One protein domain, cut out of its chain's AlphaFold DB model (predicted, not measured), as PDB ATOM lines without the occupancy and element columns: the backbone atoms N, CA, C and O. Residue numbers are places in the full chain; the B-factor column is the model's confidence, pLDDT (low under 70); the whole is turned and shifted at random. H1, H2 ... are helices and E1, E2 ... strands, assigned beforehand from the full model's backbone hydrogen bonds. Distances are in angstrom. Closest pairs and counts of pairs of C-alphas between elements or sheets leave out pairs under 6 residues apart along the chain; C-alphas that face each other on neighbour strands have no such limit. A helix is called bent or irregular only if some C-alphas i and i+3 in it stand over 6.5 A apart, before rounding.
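This is residues 3 to 129 of the 129 residues of the protein "UDP-N-acetylmuramoyl-tripeptide--D-alanyl-D-alanine ligase" of bioreactor metagenome (UniProt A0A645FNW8). A twisted sheet of four parallel strands has H4 and H5 packed over one face, while the short helix H3 is on the opposite face, beside the strands and only just over none of them, and H1 and H2 only graze the sheet. H6 and H7 lie farther out than H5, away from the sheet, and H7 is apart from the other named elements. The printed part has 127 residues, with seven named helices and four named strands in the order H1 E1 H2 E2 H3 E3 H4 E4 H5 H6 H7; the sheet runs E3 E2 E1 E4, and the class is mixed, helices and strands. The whole is compact, with a radius of gyration of the C-alphas of 14.6 A and spans of 38 by 38 by 23 A.

H1, residues 3 to 7, only grazes the sheet, with residues 4 to 6. E1, residues 12 to 17, is an inner strand. H2, residues 23 to 37, only grazes the sheet, with residues 30 to 37. E2, residues 43 to 47, is parallel to E1 at 14 degrees, with N 45 and O 14 at 2.8 A, within hydrogen-bond range. E1, H2 and E2 form a strand-helix-strand unit, two parallel neighbour strands with a helix between, and its crossover is right-handed. H3, residues 49 to 54, touches H2 through residues 26 to 31 of H2 alone, the closest C-alphas being those of Asn 31 and Tyr 54, 5.8 A apart; they run the same way at a steep tilt of 68 degrees, only just short of about perpendicular. E3, residues 59 to 62, is an edge strand parallel to E2 at 29 degrees, with N 60 and O 44 at 2.9 A, and E2, H3 and E3 form a second right-handed unit. H3 has a height over the sheet of 7.7 A. H4, residues 65 to 75, is over E2 and, only just, over E3 with 3 of its C-alphas, at a height over the sheet of 9.0 A; it runs along the strands, at 6 degrees to E2 on the local plane. E4, residues 81 to 85, is the other edge strand, parallel to E1 at 11 degrees, with N 15 and O 83 at 2.8 A; E3, H4 and E4 form a split right-handed unit, with E2 and E1 between its strands. H5, residues 93 to 99, is on the same face as H4, at a height over the sheet of 9.9 A, and touches H4, the closest C-alphas being those of Ala 69 and Leu 96, 5.2 A apart. H6, residues 104 to 109, is close to H5 but not clearly touching, the closest C-alphas being those of Lys 98 and Ser 107, 5.5 A apart. H7, residues 115 to 127, is apart from H5 and H6. In H3, H5 and H7 every O i to N i+4 pair is within hydrogen-bond range; H2 has 9 of 11, H4 6 of 7, H1 0 of 1 with 2 of 2 O i to N i+3 pairs, and H6 0 of 2 with 3 of 3.

H1 begins at C-alpha 3, (34.601, 13.805, 13.860). E1 spans 16.5 A. H2 spans 21.8 A and is irregular, with C-alphas 24 and 27 being 7.5 A apart. H4 spans 15.1 A. H7 spans 18.5 A and ends at C-alpha 127, (50.666, 17.417, 46.188).

The two C-alphas farthest apart, those of Ser 24 and Asn 103, are 41.5 A apart. The printed part has no cut and no long link. Its mean pLDDT is 96.7, and no printed residue is under 70.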
ATOM      1  N   LYS A   3      34.883  14.337  15.207       90.06
ATOM      2  CA  LYS A   3      34.601  13.805  13.860       90.06
ATOM      3  C   LYS A   3      35.844  13.375  13.069       90.06
ATOM      4  O   LYS A   3      35.729  12.577  12.155       90.06
ATOM      5  N   PHE A   4      37.035  13.889  13.395       91.44
ATOM      6  CA  PHE A   4      38.270  13.434  12.749       91.44
ATOM      7  C   PHE A   4      38.533  11.948  13.022       91.44
ATOM      8  O   PHE A   4      39.036  11.250  12.147       91.44
ATOM      9  N   LEU A   5      38.125  11.448  14.194       93.19
ATOM     10  CA  LEU A   5      38.231  10.032  14.522       93.19
ATOM     11  C   LEU A   5      37.410   9.153  13.572       93.19
ATOM     12  O   LEU A   5      37.830   8.034  13.314       93.19
ATOM     13  N   ASP A   6      36.319   9.647  12.977       92.06
ATOM     14  CA  ASP A   6      35.510   8.867  12.024       92.06
ATOM     15  C   ASP A   6      36.246   8.530  10.722       92.06
ATOM     16  O   ASP A   6      35.830   7.628  10.000       92.06
ATOM     17  N   SER A   7      37.362   9.206  10.429       94.31
ATOM     18  CA  SER A   7      38.223   8.840   9.297       94.31
ATOM     19  C   SER A   7      39.043   7.564   9.541       94.31
ATOM     20  O   SER A   7      39.574   6.986   8.591       94.31
ATOM     21  N   PHE A   8      39.120   7.090  10.790       95.38
ATOM     22  CA  PHE A   8      39.844   5.883  11.173       95.38
ATOM     23  C   PHE A   8      38.880   4.707  11.339       95.38
ATOM     24  O   PHE A   8      37.819   4.825  11.949       95.38
ATOM     25  N   LYS A   9      39.271   3.547  10.801       94.25
ATOM     26  CA  LYS A   9      38.473   2.307  10.847       94.25
ATOM     27  C   LYS A   9      38.740   1.446  12.086       94.25
ATOM     28  O   LYS A   9      38.048   0.459  12.304       94.25
ATOM     29  N   THR A  10      39.779   1.770  12.845       95.94
ATOM     30  CA  THR A  10      40.199   1.025  14.036       95.94
ATOM     31  C   THR A  10      39.331   1.392  15.233       95.94
ATOM     32  O   THR A  10      38.651   2.415  15.198       95.94
ATOM     33  N   LYS A  11      39.427   0.636  16.334       96.69
ATOM     34  CA  LYS A  11      38.839   1.040  17.620       96.69
ATOM     35  C   LYS A  11      39.300   2.460  17.983       96.69
ATOM     36  O   LYS A  11      40.493   2.769  17.908       96.69
ATOM     37  N   LYS A  12      38.351   3.325  18.328       97.88
ATOM     38  CA  LYS A  12      38.534   4.752  18.607       97.88
ATOM     39  C   LYS A  12      38.469   4.983  20.108       97.88
ATOM     40  O   LYS A  12      37.448   4.720  20.740       97.88
ATOM     41  N   ILE A  13      39.545   5.518  20.669       98.31
ATOM     42  CA  ILE A  13      39.630   5.895  22.079       98.31
ATOM     43  C   ILE A  13      39.781   7.414  22.155       98.31
ATOM     44  O   ILE A  13      40.633   7.991  21.478       98.31
ATOM     45  N   ALA A  14      38.988   8.079  22.992       98.50
ATOM     46  CA  ALA A  14      39.234   9.472  23.350       98.50
ATOM     47  C   ALA A  14      39.578   9.595  24.832       98.50
ATOM     48  O   ALA A  14      38.862   9.084  25.689       98.50
ATOM     49  N   VAL A  15      40.651  10.328  25.118       98.69
ATOM     50  CA  VAL A  15      41.025  10.783  26.455       98.69
ATOM     51  C   VAL A  15      40.825  12.293  26.497       98.69
ATOM     52  O   VAL A  15      41.604  13.044  25.897       98.69
ATOM     53  N   LEU A  16      39.761  12.737  27.164       98.69
ATOM     54  CA  LEU A  16      39.361  14.141  27.217       98.69
ATOM     55  C   LEU A  16      39.546  14.716  28.619       98.69
ATOM     56  O   LEU A  16      38.950  14.245  29.580       98.69
ATOM     57  N   GLY A  17      40.366  15.750  28.731       98.50
ATOM     58  CA  GLY A  17      40.537  16.498  29.966       98.50
ATOM     59  C   GLY A  17      39.640  17.724  30.037       98.50
ATOM     60  O   GLY A  17      39.090  18.151  29.019       98.50
ATOM     61  N   ASP A  18      39.561  18.328  31.222       98.25
ATOM     62  CA  ASP A  18      38.793  19.557  31.433       98.25
ATOM     63  C   ASP A  18      39.115  20.647  30.400       98.25
ATOM     64  O   ASP A  18      40.274  20.919  30.049       98.25
ATOM     65  N   MET A  19      38.061  21.329  29.969       97.00
ATOM     66  CA  MET A  19      38.127  22.580  29.228       97.00
ATOM     67  C   MET A  19      38.107  23.730  30.236       97.00
ATOM     68  O   MET A  19      37.240  23.801  31.100       97.00
ATOM     69  N   ARG A  20      39.103  24.612  30.178       94.50
ATOM     70  CA  ARG A  20      39.238  25.750  31.098       94.50
ATOM     71  C   ARG A  20      38.807  27.037  30.399       94.50
ATOM     72  O   ARG A  20      38.606  27.042  29.191       94.50
ATOM     73  N   GLU A  21      38.661  28.107  31.180       94.06
ATOM     74  CA  GLU A  21      38.347  29.460  30.677       94.06
ATOM     75  C   GLU A  21      36.958  29.586  30.016       94.06
ATOM     76  O   GLU A  21      36.712  30.489  29.226       94.06
ATOM     77  N   LEU A  22      36.018  28.702  30.371       94.69
ATOM     78  CA  LEU A  22      34.667  28.675  29.795       94.69
ATOM     79  C   LEU A  22      33.634  29.543  30.532       94.69
ATOM     80  O   LEU A  22      32.524  29.729  30.035       94.69
ATOM     81  N   GLY A  23      33.965  30.051  31.724       95.62
ATOM     82  CA  GLY A  23      33.056  30.869  32.531       95.62
ATOM     83  C   GLY A  23      31.688  30.208  32.735       95.62
ATOM     84  O   GLY A  23      31.599  29.042  33.122       95.62
ATOM     85  N   SER A  24      30.616  30.944  32.439       97.00
ATOM     86  CA  SER A  24      29.229  30.472  32.567       97.00
ATOM     87  C   SER A  24      28.878  29.295  31.652       97.00
ATOM     88  O   SER A  24      27.937  28.566  31.943       97.00
ATOM     89  N   SER A  25      29.624  29.081  30.566       97.50
ATOM     90  CA  SER A  25      29.377  27.991  29.613       97.50
ATOM     91  C   SER A  25      30.064  26.679  30.005       97.50
ATOM     92  O   SER A  25      29.967  25.691  29.282       97.50
ATOM     93  N   ASN A  26      30.764  26.636  31.145       97.81
ATOM     94  CA  ASN A  26      31.553  25.478  31.562       97.81
ATOM     95  C   ASN A  26      30.742  24.173  31.574       97.81
ATOM     96  O   ASN A  26      31.154  23.184  30.971       97.81
ATOM     97  N   GLU A  27      29.566  24.179  32.195       98.25
ATOM     98  CA  GLU A  27      28.701  23.000  32.254       98.25
ATOM     99  C   GLU A  27      28.170  22.596  30.873       98.25
ATOM    100  O   GLU A  27      28.250  21.426  30.490       98.25
ATOM    101  N   SER A  28      27.636  23.552  30.106       98.31
ATOM    102  CA  SER A  28      27.024  23.259  28.807       98.31
ATOM    103  C   SER A  28      28.040  22.711  27.808       98.31
ATOM    104  O   SER A  28      27.734  21.766  27.086       98.31
ATOM    105  N   GLU A  29      29.263  23.243  27.793       98.25
ATOM    106  CA  GLU A  29      30.311  22.787  26.879       98.25
ATOM    107  C   GLU A  29      30.838  21.397  27.246       98.25
ATOM    108  O   GLU A  29      31.011  20.555  26.358       98.25
ATOM    109  N   HIS A  30      31.042  21.102  28.537       98.56
ATOM    110  CA  HIS A  30      31.434  19.752  28.963       98.56
ATOM    111  C   HIS A  30      30.343  18.718  28.645       98.56
ATOM    112  O   HIS A  30      30.647  17.635  28.140       98.56
ATOM    113  N   ASN A  31      29.071  19.064  28.851       98.31
ATOM    114  CA  ASN A  31      27.954  18.217  28.439       98.31
ATOM    115  C   ASN A  31      27.925  18.010  26.915       98.31
ATOM    116  O   ASN A  31      27.777  16.883  26.441       98.31
ATOM    117  N   ASN A  32      28.110  19.075  26.131       98.06
ATOM    118  CA  ASN A  32      28.085  19.012  24.670       98.06
ATOM    119  C   ASN A  32      29.190  18.096  24.118       98.06
ATOM    120  O   ASN A  32      28.916  17.196  23.318       98.06
ATOM    121  N   ILE A  33      30.436  18.265  24.577       98.00
ATOM    122  CA  ILE A  33      31.545  17.425  24.111       98.00
ATOM    123  C   ILE A  33      31.358  15.957  24.516       98.00
ATOM    124  O   ILE A  33      31.660  15.071  23.714       98.00
ATOM    125  N   TYR A  34      30.791  15.686  25.698       98.56
ATOM    126  CA  TYR A  34      30.432  14.331  26.124       98.56
ATOM    127  C   TYR A  34      29.416  13.694  25.166       98.56
ATOM    128  O   TYR A  34      29.668  12.611  24.635       98.56
ATOM    129  N   GLN A  35      28.307  14.385  24.875       98.19
ATOM    130  CA  GLN A  35      27.253  13.879  23.984       98.19
ATOM    131  C   GLN A  35      27.748  13.621  22.556       98.19
ATOM    132  O   GLN A  35      27.236  12.733  21.871       98.19
ATOM    133  N   GLN A  36      28.735  14.385  22.089       97.62
ATOM    134  CA  GLN A  36      29.384  14.132  20.804       97.62
ATOM    135  C   GLN A  36      30.327  12.926  20.871       97.62
ATOM    136  O   GLN A  36      30.294  12.080  19.980       97.62
ATOM    137  N   ALA A  37      31.154  12.832  21.914       98.00
ATOM    138  CA  ALA A  37      32.167  11.790  22.035       98.00
ATOM    139  C   ALA A  37      31.545  10.391  22.096       98.00
ATOM    140  O   ALA A  37      31.942   9.524  21.322       98.00
ATOM    141  N   VAL A  38      30.513  10.189  22.920       97.75
ATOM    142  CA  VAL A  38      29.867   8.871  23.105       97.75
ATOM    143  C   VAL A  38      29.202   8.301  21.848       97.75
ATOM    144  O   VAL A  38      28.821   7.135  21.839       97.75
ATOM    145  N   LYS A  39      29.016   9.115  20.803       96.62
ATOM    146  CA  LYS A  39      28.482   8.679  19.501       96.62
ATOM    147  C   LYS A  39      29.575   8.217  18.537       96.62
ATOM    148  O   LYS A  39      29.261   7.599  17.529       96.62
ATOM    149  N   ILE A  40      30.826   8.583  18.810       96.06
ATOM    150  CA  ILE A  40      31.956   8.454  17.885       96.06
ATOM    151  C   ILE A  40      32.960   7.415  18.375       96.06
ATOM    152  O   ILE A  40      33.536   6.706  17.552       96.06
ATOM    153  N   VAL A  41      33.217   7.359  19.685       97.88
ATOM    154  CA  VAL A  41      34.289   6.533  20.252       97.88
ATOM    155  C   VAL A  41      33.768   5.244  20.862       97.88
ATOM    156  O   VAL A  41      32.680   5.212  21.429       97.88
ATOM    157  N   ASP A  42      34.594   4.205  20.797       97.88
ATOM    158  CA  ASP A  42      34.341   2.919  21.447       97.88
ATOM    159  C   ASP A  42      34.688   2.971  22.941       97.88
ATOM    160  O   ASP A  42      34.112   2.248  23.749       97.88
ATOM    161  N   LEU A  43      35.636   3.839  23.321       98.31
ATOM    162  CA  LEU A  43      36.013   4.090  24.709       98.31
ATOM    163  C   LEU A  43      36.243   5.584  24.946       98.31
ATOM    164  O   LEU A  43      37.072   6.217  24.287       98.31
ATOM    165  N   LEU A  44      35.537   6.131  25.936       98.75
ATOM    166  CA  LEU A  44      35.710   7.495  26.413       98.75
ATOM    167  C   LEU A  44      36.305   7.486  27.821       98.75
ATOM    168  O   LEU A  44      35.690   6.991  28.762       98.75
ATOM    169  N   ILE A  45      37.487   8.074  27.962       98.81
ATOM    170  CA  ILE A  45      38.158   8.314  29.238       98.81
ATOM    171  C   ILE A  45      38.158   9.818  29.486       98.81
ATOM    172  O   ILE A  45      38.449  10.593  28.572       98.81
ATOM    173  N   SER A  46      37.861  10.240  30.712       98.69
ATOM    174  CA  SER A  46      37.928  11.647  31.092       98.69
ATOM    175  C   SER A  46      38.855  11.920  32.268       98.69
ATOM    176  O   SER A  46      39.083  11.049  33.109       98.69
ATOM    177  N   VAL A  47      39.442  13.121  32.284       98.69
ATOM    178  CA  VAL A  47      40.434  13.531  33.285       98.69
ATOM    179  C   VAL A  47      40.166  14.948  33.787       98.69
ATOM    180  O   VAL A  47      40.358  15.926  33.062       98.69
ATOM    181  N   GLY A  48      39.822  15.054  35.064       98.12
ATOM    182  CA  GLY A  48      39.689  16.315  35.783       98.12
ATOM    183  C   GLY A  48      38.313  16.509  36.428       98.12
ATOM    184  O   GLY A  48      37.353  15.812  36.089       98.12
ATOM    185  N   PRO A  49      38.207  17.436  37.395       97.12
ATOM    186  CA  PRO A  49      36.989  17.646  38.175       97.12
ATOM    187  C   PRO A  49      35.768  18.030  37.331       97.12
ATOM    188  O   PRO A  49      34.667  17.564  37.624       97.12
ATOM    189  N   GLU A  50      35.937  18.839  36.282       98.12
ATOM    190  CA  GLU A  50      34.809  19.301  35.463       98.12
ATOM    191  C   GLU A  50      34.253  18.164  34.609       98.12
ATOM    192  O   GLU A  50      33.049  17.906  34.601       98.12
ATOM    193  N   THR A  51      35.127  17.411  33.941       98.19
ATOM    194  CA  THR A  51      34.706  16.227  33.188       98.19
ATOM    195  C   THR A  51      34.138  15.144  34.100       98.19
ATOM    196  O   THR A  51      33.156  14.504  33.734       98.19
ATOM    197  N   LYS A  52      34.673  14.962  35.312       97.81
ATOM    198  CA  LYS A  52      34.115  14.030  36.302       97.81
ATOM    199  C   LYS A  52      32.706  14.430  36.746       97.81
ATOM    200  O   LYS A  52      31.860  13.557  36.935       97.81
ATOM    201  N   LYS A  53      32.458  15.734  36.888       98.19
ATOM    202  CA  LYS A  53      31.163  16.293  37.286       98.19
ATOM    203  C   LYS A  53      30.126  16.242  36.162       98.19
ATOM    204  O   LYS A  53      28.979  15.902  36.428       98.19
ATOM    205  N   TYR A  54      30.518  16.582  34.935       98.44
ATOM    206  CA  TYR A  54      29.575  16.843  33.842       98.44
ATOM    207  C   TYR A  54      29.516  15.762  32.761       98.44
ATOM    208  O   TYR A  54      28.557  15.726  31.998       98.44
ATOM    209  N   PHE A  55      30.495  14.859  32.656       98.50
ATOM    210  CA  PHE A  55      30.346  13.720  31.747       98.50
ATOM    211  C   PHE A  55      29.431  12.670  32.382       98.50
ATOM    212  O   PHE A  55      29.478  12.432  33.589       98.50
ATOM    213  N   GLY A  56      28.621  12.000  31.562       98.00
ATOM    214  CA  GLY A  56      27.761  10.900  32.004       98.00
ATOM    215  C   GLY A  56      28.484   9.550  32.101       98.00
ATOM    216  O   GLY A  56      29.698   9.442  31.908       98.00
ATOM    217  N   ASP A  57      27.722   8.499  32.392       97.44
ATOM    218  CA  ASP A  57      28.243   7.185  32.813       97.44
ATOM    219  C   ASP A  57      28.891   6.355  31.703       97.44
ATOM    220  O   ASP A  57      29.579   5.377  31.978       97.44
ATOM    221  N   LYS A  58      28.745   6.765  30.438       98.19
ATOM    222  CA  LYS A  58      29.469   6.141  29.317       98.19
ATOM    223  C   LYS A  58      30.948   6.545  29.256       98.19
ATOM    224  O   LYS A  58      31.653   6.124  28.345       98.19
ATOM    225  N   SER A  59      31.405   7.393  30.177       98.44
ATOM    226  CA  SER A  59      32.813   7.759  30.321       98.44
ATOM    227  C   SER A  59      33.419   7.118  31.564       98.44
ATOM    228  O   SER A  59      32.795   7.092  32.625       98.44
ATOM    229  N   VAL A  60      34.657   6.644  31.444       98.69
ATOM    230  CA  VAL A  60      35.474   6.236  32.591       98.69
ATOM    231  C   VAL A  60      36.200   7.477  33.107       98.69
ATOM    232  O   VAL A  60      37.011   8.066  32.390       98.69
ATOM    233  N   LYS A  61      35.868   7.908  34.325       98.62
ATOM    234  CA  LYS A  61      36.219   9.235  34.851       98.62
ATOM    235  C   LYS A  61      37.357   9.140  35.861       98.62
ATOM    236  O   LYS A  61      37.273   8.365  36.811       98.62
ATOM    237  N   PHE A  62      38.370   9.981  35.700       98.44
ATOM    238  CA  PHE A  62      39.508  10.080  36.609       98.44
ATOM    239  C   PHE A  62      39.739  11.526  37.035       98.44
ATOM    240  O   PHE A  62      39.475  12.456  36.277       98.44
ATOM    241  N   ASP A  63      40.276  11.728  38.235       97.31
ATOM    242  CA  ASP A  63      40.696  13.064  38.668       97.31
ATOM    243  C   ASP A  63      42.025  13.449  38.008       97.31
ATOM    244  O   ASP A  63      42.239  14.606  37.649       97.31
ATOM    245  N   TYR A  64      42.906  12.462  37.801       98.00
ATOM    246  CA  TYR A  64      44.283  12.702  37.392       98.00
ATOM    247  C   TYR A  64      44.756  11.805  36.248       98.00
ATOM    248  O   TYR A  64      44.395  10.632  36.134       98.00
ATOM    249  N   TRP A  65      45.659  12.349  35.427       98.12
ATOM    250  CA  TRP A  65      46.167  11.674  34.230       98.12
ATOM    251  C   TRP A  65      46.875  10.351  34.528       98.12
ATOM    252  O   TRP A  65      46.864   9.468  33.678       98.12
ATOM    253  N   TRP A  66      47.492  10.183  35.703       97.56
ATOM    254  CA  TRP A  66      48.199   8.939  36.030       97.56
ATOM    255  C   TRP A  66      47.238   7.775  36.276       97.56
ATOM    256  O   TRP A  66      47.537   6.671  35.841       97.56
ATOM    257  N   GLN A  67      46.071   8.032  36.874       98.19
ATOM    258  CA  GLN A  67      45.025   7.021  37.056       98.19
ATOM    259  C   GLN A  67      44.449   6.610  35.694       98.19
ATOM    260  O   GLN A  67      44.350   5.429  35.370       98.19
ATOM    261  N   ALA A  68      44.154   7.605  34.849       98.50
ATOM    262  CA  ALA A  68      43.692   7.373  33.486       98.50
ATOM    263  C   ALA A  68      44.729   6.629  32.633       98.50
ATOM    264  O   ALA A  68      44.360   5.799  31.809       98.50
ATOM    265  N   ALA A  69      46.023   6.902  32.829       98.19
ATOM    266  CA  ALA A  69      47.106   6.220  32.132       98.19
ATOM    267  C   ALA A  69      47.216   4.747  32.541       98.19
ATOM    268  O   ALA A  69      47.381   3.889  31.677       98.19
ATOM    269  N   GLU A  70      47.116   4.448  33.839       98.12
ATOM    270  CA  GLU A  70      47.103   3.071  34.349       98.12
ATOM    271  C   GLU A  70      45.924   2.284  33.779       98.12
ATOM    272  O   GLU A  70      46.121   1.182  33.270       98.12
ATOM    273  N   PHE A  71      44.730   2.880  33.777       98.62
ATOM    274  CA  PHE A  71      43.554   2.277  33.160       98.62
ATOM    275  C   PHE A  71      43.736   2.082  31.652       98.62
ATOM    276  O   PHE A  71      43.557   0.973  31.159       98.62
ATOM    277  N   LEU A  72      44.136   3.127  30.916       98.31
ATOM    278  CA  LEU A  72      44.283   3.065  29.461       98.31
ATOM    279  C   LEU A  72      45.237   1.947  29.043       98.31
ATOM    280  O   LEU A  72      44.897   1.189  28.146       98.31
ATOM    281  N   LYS A  73      46.380   1.789  29.722       97.06
ATOM    282  CA  LYS A  73      47.352   0.719  29.432       97.06
ATOM    283  C   LYS A  73      46.754  -0.684  29.493       97.06
ATOM    284  O   LYS A  73      47.194  -1.546  28.748       97.06
ATOM    285  N   GLN A  74      45.762  -0.906  30.354       97.12
ATOM    286  CA  GLN A  74      45.065  -2.191  30.469       97.12
ATOM    287  C   GLN A  74      44.031  -2.408  29.353       97.12
ATOM    288  O   GLN A  74      43.575  -3.528  29.160       97.12
ATOM    289  N   GLN A  75      43.639  -1.346  28.642       96.62
ATOM    290  CA  GLN A  75      42.640  -1.391  27.569       96.62
ATOM    291  C   GLN A  75      43.245  -1.486  26.163       96.62
ATOM    292  O   GLN A  75      42.488  -1.700  25.213       96.62
ATOM    293  N   LEU A  76      44.560  -1.276  26.026       94.81
ATOM    294  CA  LEU A  76      45.263  -1.315  24.745       94.81
ATOM    295  C   LEU A  76      45.523  -2.761  24.315       94.81
ATOM    296  O   LEU A  76      46.083  -3.547  25.077       94.81
ATOM    297  N   VAL A  77      45.144  -3.084  23.080       90.44
ATOM    298  CA  VAL A  77      45.356  -4.390  22.433       90.44
ATOM    299  C   VAL A  77      46.133  -4.285  21.112       90.44
ATOM    300  O   VAL A  77      46.202  -5.260  20.369       90.44
ATOM    301  N   ASP A  78      46.747  -3.126  20.863       89.44
ATOM    302  CA  ASP A  78      47.407  -2.696  19.627       89.44
ATOM    303  C   ASP A  78      46.450  -2.456  18.442       89.44
ATOM    304  O   ASP A  78      45.518  -3.207  18.154       89.44
ATOM    305  N   GLY A  79      46.730  -1.382  17.696       93.88
ATOM    306  CA  GLY A  79      45.987  -0.995  16.494       93.88
ATOM    307  C   GLY A  79      44.892   0.048  16.718       93.88
ATOM    308  O   GLY A  79      44.259   0.455  15.750       93.88
ATOM    309  N   GLU A  80      44.663   0.519  17.942       95.88
ATOM    310  CA  GLU A  80      43.680   1.571  18.212       95.88
ATOM    311  C   GLU A  80      44.132   2.963  17.754       95.88
ATOM    312  O   GLU A  80      45.313   3.311  17.770       95.88
ATOM    313  N   THR A  81      43.153   3.807  17.428       97.12
ATOM    314  CA  THR A  81      43.367   5.243  17.225       97.12
ATOM    315  C   THR A  81      42.962   5.986  18.490       97.12
ATOM    316  O   THR A  81      41.806   5.921  18.914       97.12
ATOM    317  N   ILE A  82      43.904   6.724  19.080       97.50
ATOM    318  CA  ILE A  82      43.705   7.432  20.349       97.50
ATOM    319  C   ILE A  82      43.793   8.943  20.122       97.50
ATOM    320  O   ILE A  82      44.831   9.457  19.707       97.50
ATOM    321  N   LEU A  83      42.725   9.674  20.448       98.00
ATOM    322  CA  LEU A  83      42.753  11.133  20.558       98.00
ATOM    323  C   LEU A  83      42.943  11.529  22.017       98.00
ATOM    324  O   LEU A  83      42.119  11.199  22.865       98.00
ATOM    325  N   VAL A  84      43.976  12.318  22.293       98.31
ATOM    326  CA  VAL A  84      44.215  12.883  23.623       98.31
ATOM    327  C   VAL A  84      44.110  14.398  23.552       98.31
ATOM    328  O   VAL A  84      44.823  15.042  22.780       98.31
ATOM    329  N   LYS A  85      43.220  14.986  24.353       97.56
ATOM    330  CA  LYS A  85      43.062  16.441  24.419       97.56
ATOM    331  C   LYS A  85      42.551  16.898  25.771       97.56
ATOM    332  O   LYS A  85      41.590  16.361  26.288       97.56
ATOM    333  N   GLY A  86      43.126  17.973  26.284       96.69
ATOM    334  CA  GLY A  86      42.615  18.688  27.445       96.69
ATOM    335  C   GLY A  86      43.316  20.030  27.571       96.69
ATOM    336  O   GLY A  86      44.282  20.304  26.847       96.69
ATOM    337  N   SER A  87      42.838  20.861  28.490       96.62
ATOM    338  CA  SER A  87      43.581  22.056  28.896       96.62
ATOM    339  C   SER A  87      44.902  21.664  29.559       96.62
ATOM    340  O   SER A  87      45.122  20.516  29.932       96.62
ATOM    341  N   GLN A  88      45.821  22.613  29.691       93.88
ATOM    342  CA  GLN A  88      47.139  22.341  30.258       93.88
ATOM    343  C   GLN A  88      47.107  22.155  31.777       93.88
ATOM    344  O   GLN A  88      47.514  21.112  32.288       93.88
ATOM    345  N   ASN A  89      46.691  23.212  32.480       88.75
ATOM    346  CA  ASN A  89      46.896  23.367  33.915       88.75
ATOM    347  C   ASN A  89      46.171  22.257  34.671       88.75
ATOM    348  O   ASN A  89      45.011  21.989  34.380       88.75
ATOM    349  N   THR A  90      46.889  21.607  35.590       93.12
ATOM    350  CA  THR A  90      46.427  20.495  36.445       93.12
ATOM    351  C   THR A  90      45.915  19.243  35.720       93.12
ATOM    352  O   THR A  90      45.609  18.261  36.384       93.12
ATOM    353  N   ILE A  91      45.865  19.222  34.382       97.19
ATOM    354  CA  ILE A  91      45.432  18.048  33.605       97.19
ATOM    355  C   ILE A  91      46.641  17.297  33.024       97.19
ATOM    356  O   ILE A  91      46.751  16.090  33.211       97.19
ATOM    357  N   PHE A  92      47.561  17.998  32.342       97.69
ATOM    358  CA  PHE A  92      48.846  17.468  31.841       97.69
ATOM    359  C   PHE A  92      48.788  16.141  31.050       97.69
ATOM    360  O   PHE A  92      49.631  15.258  31.231       97.69
ATOM    361  N   LEU A  93      47.817  15.988  30.141       98.38
ATOM    362  CA  LEU A  93      47.619  14.737  29.388       98.38
ATOM    363  C   LEU A  93      48.791  14.316  28.491       98.38
ATOM    364  O   LEU A  93      48.854  13.160  28.081       98.38
ATOM    365  N   GLU A  94      49.745  15.199  28.197       98.19
ATOM    366  CA  GLU A  94      50.973  14.798  27.512       98.19
ATOM    367  C   GLU A  94      51.784  13.778  28.322       98.19
ATOM    368  O   GLU A  94      52.485  12.965  27.732       98.19
ATOM    369  N   GLU A  95      51.671  13.764  29.656       98.12
ATOM    370  CA  GLU A  95      52.326  12.742  30.480       98.12
ATOM    371  C   GLU A  95      51.615  11.386  30.387       98.12
ATOM    372  O   GLU A  95      52.270  10.344  30.432       98.12
ATOM    373  N   LEU A  96      50.294  11.380  30.167       98.31
ATOM    374  CA  LEU A  96      49.574  10.157  29.817       98.31
ATOM    375  C   LEU A  96      50.065   9.626  28.469       98.31
ATOM    376  O   LEU A  96      50.429   8.452  28.399       98.31
ATOM    377  N   VAL A  97      50.170  10.482  27.442       98.31
ATOM    378  CA  VAL A  97      50.730  10.096  26.130       98.31
ATOM    379  C   VAL A  97      52.143   9.543  26.295       98.31
ATOM    380  O   VAL A  97      52.435   8.451  25.820       98.31
ATOM    381  N   LYS A  98      53.002  10.249  27.038       98.06
ATOM    382  CA  LYS A  98      54.371   9.820  27.344       98.06
ATOM    383  C   LYS A  98      54.423   8.412  27.926       98.06
ATOM    384  O   LYS A  98      55.314   7.643  27.584       98.06
ATOM    385  N   SER A  99      53.473   8.079  28.797       97.06
ATOM    386  CA  SER A  99      53.439   6.794  29.488       97.06
ATOM    387  C   SER A  99      53.089   5.604  28.588       97.06
ATOM    388  O   SER A  99      53.382   4.476  28.987       97.06
ATOM    389  N   ILE A 100      52.471   5.847  27.425       95.75
ATOM    390  CA  ILE A 100      52.016   4.824  26.467       95.75
ATOM    391  C   ILE A 100      52.839   4.808  25.170       95.75
ATOM    392  O   ILE A 100      52.509   4.083  24.236       95.75
ATOM    393  N   LEU A 101      53.907   5.608  25.082       96.44
ATOM    394  CA  LEU A 101      54.801   5.585  23.929       96.44
ATOM    395  C   LEU A 101      55.520   4.237  23.834       96.44
ATOM    396  O   LEU A 101      56.191   3.821  24.777       96.44
ATOM    397  N   LYS A 102      55.460   3.610  22.654       94.50
ATOM    398  CA  LYS A 102      56.230   2.394  22.350       94.50
ATOM    399  C   LYS A 102      57.738   2.622  22.493       94.50
ATOM    400  O   LYS A 102      58.431   1.792  23.067       94.50
ATOM    401  N   ASN A 103      58.227   3.762  22.001       96.88
ATOM    402  CA  ASN A 103      59.620   4.182  22.133       96.88
ATOM    403  C   ASN A 103      59.721   5.305  23.180       96.88
ATOM    404  O   ASN A 103      59.317   6.435  22.895       96.88
ATOM    405  N   PRO A 104      60.303   5.064  24.367       95.88
ATOM    406  CA  PRO A 104      60.393   6.085  25.414       95.88
ATOM    407  C   PRO A 104      61.133   7.368  24.994       95.88
ATOM    408  O   PRO A 104      60.844   8.449  25.509       95.88
ATOM    409  N   SER A 105      62.061   7.285  24.035       96.88
ATOM    410  CA  SER A 105      62.801   8.435  23.494       96.88
ATOM    411  C   SER A 105      61.922   9.418  22.714       96.88
ATOM    412  O   SER A 105      62.238  10.610  22.668       96.88
ATOM    413  N   ASP A 106      60.791   8.964  22.159       97.88
ATOM    414  CA  ASP A 106      59.821   9.836  21.483       97.88
ATOM    415  C   ASP A 106      59.149  10.811  22.453       97.88
ATOM    416  O   ASP A 106      58.544  11.790  22.020       97.88
ATOM    417  N   SER A 107      59.325  10.620  23.766       97.25
ATOM    418  CA  SER A 107      58.922  11.611  24.760       97.25
ATOM    419  C   SER A 107      59.516  12.988  24.464       97.25
ATOM    420  O   SER A 107      58.832  13.978  24.673       97.25
ATOM    421  N   SER A 108      60.715  13.068  23.879       95.94
ATOM    422  CA  SER A 108      61.337  14.328  23.439       95.94
ATOM    423  C   SER A 108      60.521  15.119  22.403       95.94
ATOM    424  O   SER A 108      60.684  16.333  22.307       95.94
ATOM    425  N   LYS A 109      59.620  14.458  21.662       97.31
ATOM    426  CA  LYS A 109      58.724  15.077  20.670       97.31
ATOM    427  C   LYS A 109      57.442  15.631  21.294       97.31
ATOM    428  O   LYS A 109      56.687  16.335  20.626       97.31
ATOM    429  N   LEU A 110      57.163  15.299  22.554       97.62
ATOM    430  CA  LEU A 110      55.985  15.794  23.254       97.62
ATOM    431  C   LEU A 110      56.191  17.240  23.701       97.62
ATOM    432  O   LEU A 110      57.299  17.686  24.007       97.62
ATOM    433  N   CYS A 111      55.090  17.979  23.802       96.81
ATOM    434  CA  CYS A 111      55.128  19.307  24.386       96.81
ATOM    435  C   CYS A 111      55.505  19.240  25.877       96.81
ATOM    436  O   CYS A 111      55.370  18.211  26.546       96.81
ATOM    437  N   ARG A 112      55.970  20.373  26.419       96.12
ATOM    438  CA  ARG A 112      56.155  20.561  27.868       96.12
ATOM    439  C   ARG A 112      57.093  19.536  28.527       96.12
ATOM    440  O   ARG A 112      56.848  19.095  29.648       96.12
ATOM    441  N   GLN A 113      58.187  19.177  27.857       97.06
ATOM    442  CA  GLN A 113      59.212  18.265  28.398       97.06
ATOM    443  C   GLN A 113      60.470  18.974  28.925       97.06
ATOM    444  O   GLN A 113      61.406  18.328  29.384       97.06
ATOM    445  N   SER A 114      60.502  20.313  28.906       96.94
ATOM    446  CA  SER A 114      61.595  21.088  29.513       96.94
ATOM    447  C   SER A 114      61.738  20.795  31.015       96.94
ATOM    448  O   SER A 114      60.744  20.485  31.678       96.94
ATOM    449  N   LYS A 115      62.933  21.010  31.584       97.75
ATOM    450  CA  LYS A 115      63.197  20.835  33.028       97.75
ATOM    451  C   LYS A 115      62.180  21.559  33.921       97.75
ATOM    452  O   LYS A 115      61.726  20.988  34.909       97.75
ATOM    453  N   TRP A 116      61.803  22.788  33.558       97.69
ATOM    454  CA  TRP A 116      60.806  23.568  34.294       97.69
ATOM    455  C   TRP A 116      59.446  22.857  34.327       97.69
ATOM    456  O   TRP A 116      58.907  22.605  35.399       97.69
ATOM    457  N   TRP A 117      58.944  22.435  33.163       97.25
ATOM    458  CA  TRP A 117      57.678  21.707  33.055       97.25
ATOM    459  C   TRP A 117      57.672  20.383  33.823       97.25
ATOM    460  O   TRP A 117      56.686  20.072  34.491       97.25
ATOM    461  N   LEU A 118      58.758  19.609  33.751       96.88
ATOM    462  CA  LEU A 118      58.872  18.353  34.497       96.88
ATOM    463  C   LEU A 118      58.809  18.602  36.010       96.88
ATOM    464  O   LEU A 118      58.088  17.898  36.713       96.88
ATOM    465  N   LYS A 119      59.490  19.645  36.505       98.00
ATOM    466  CA  LYS A 119      59.410  20.059  37.912       98.00
ATOM    467  C   LYS A 119      57.983  20.455  38.306       98.00
ATOM    468  O   LYS A 119      57.479  19.958  39.308       98.00
ATOM    469  N   THR A 120      57.317  21.289  37.506       97.38
ATOM    470  CA  THR A 120      55.928  21.719  37.748       97.38
ATOM    471  C   THR A 120      54.974  20.528  37.858       97.38
ATOM    472  O   THR A 120      54.205  20.438  38.813       97.38
ATOM    473  N   LYS A 121      55.054  19.575  36.922       96.69
ATOM    474  CA  LYS A 121      54.178  18.394  36.896       96.69
ATOM    475  C   LYS A 121      54.465  17.411  38.031       96.69
ATOM    476  O   LYS A 121      53.526  16.857  38.598       96.69
ATOM    477  N   ASN A 122      55.735  17.232  38.399       96.25
ATOM    478  CA  ASN A 122      56.120  16.405  39.546       96.25
ATOM    479  C   ASN A 122      55.619  16.995  40.868       96.25
ATOM    480  O   ASN A 122      55.074  16.263  41.690       96.25
ATOM    481  N   ASN A 123      55.747  18.312  41.053       97.00
ATOM    482  CA  ASN A 123      55.218  18.994  42.232       97.00
ATOM    483  C   ASN A 123      53.700  18.822  42.337       97.00
ATOM    484  O   ASN A 123      53.215  18.428  43.393       97.00
ATOM    485  N   PHE A 124      52.975  19.036  41.234       96.44
ATOM    486  CA  PHE A 124      51.533  18.800  41.179       96.44
ATOM    487  C   PHE A 124      51.178  17.361  41.577       96.44
ATOM    488  O   PHE A 124      50.392  17.152  42.493       96.44
ATOM    489  N   LYS A 125      51.819  16.355  40.963       94.94
ATOM    490  CA  LYS A 125      51.552  14.944  41.277       94.94
ATOM    491  C   LYS A 125      51.826  14.598  42.745       94.94
ATOM    492  O   LYS A 125      51.082  13.813  43.317       94.94
ATOM    493  N   ASN A 126      52.874  15.158  43.347       95.56
ATOM    494  CA  ASN A 126      53.214  14.898  44.749       95.56
ATOM    495  C   ASN A 126      52.255  15.576  45.737       95.56
ATOM    496  O   ASN A 126      52.075  15.062  46.830       95.56
ATOM    497  N   GLN A 127      51.656  16.710  45.366       94.12
ATOM    498  CA  GLN A 127      50.666  17.417  46.188       94.12
ATOM    499  C   GLN A 127      49.263  16.798  46.107       94.12
ATOM    500  O   GLN A 127      48.428  17.061  46.963       94.12
ATOM    501  N   SER A 128      49.001  16.013  45.060       89.44
ATOM    502  CA  SER A 128      47.702  15.392  44.773       89.44
ATOM    503  C   SER A 128      47.633  13.893  45.103       89.44
ATOM    504  O   SER A 128      46.623  13.258  44.795       89.44
ATOM    505  N   LYS A 129      48.708  13.324  45.659       73.56
ATOM    506  CA  LYS A 129      48.748  11.974  46.238       73.56
ATOM    507  C   LYS A 129      48.402  12.034  47.717       73.56
ATOM    508  O   LYS A 129      47.718  11.093  48.164       73.56
TER     509      LYS A 129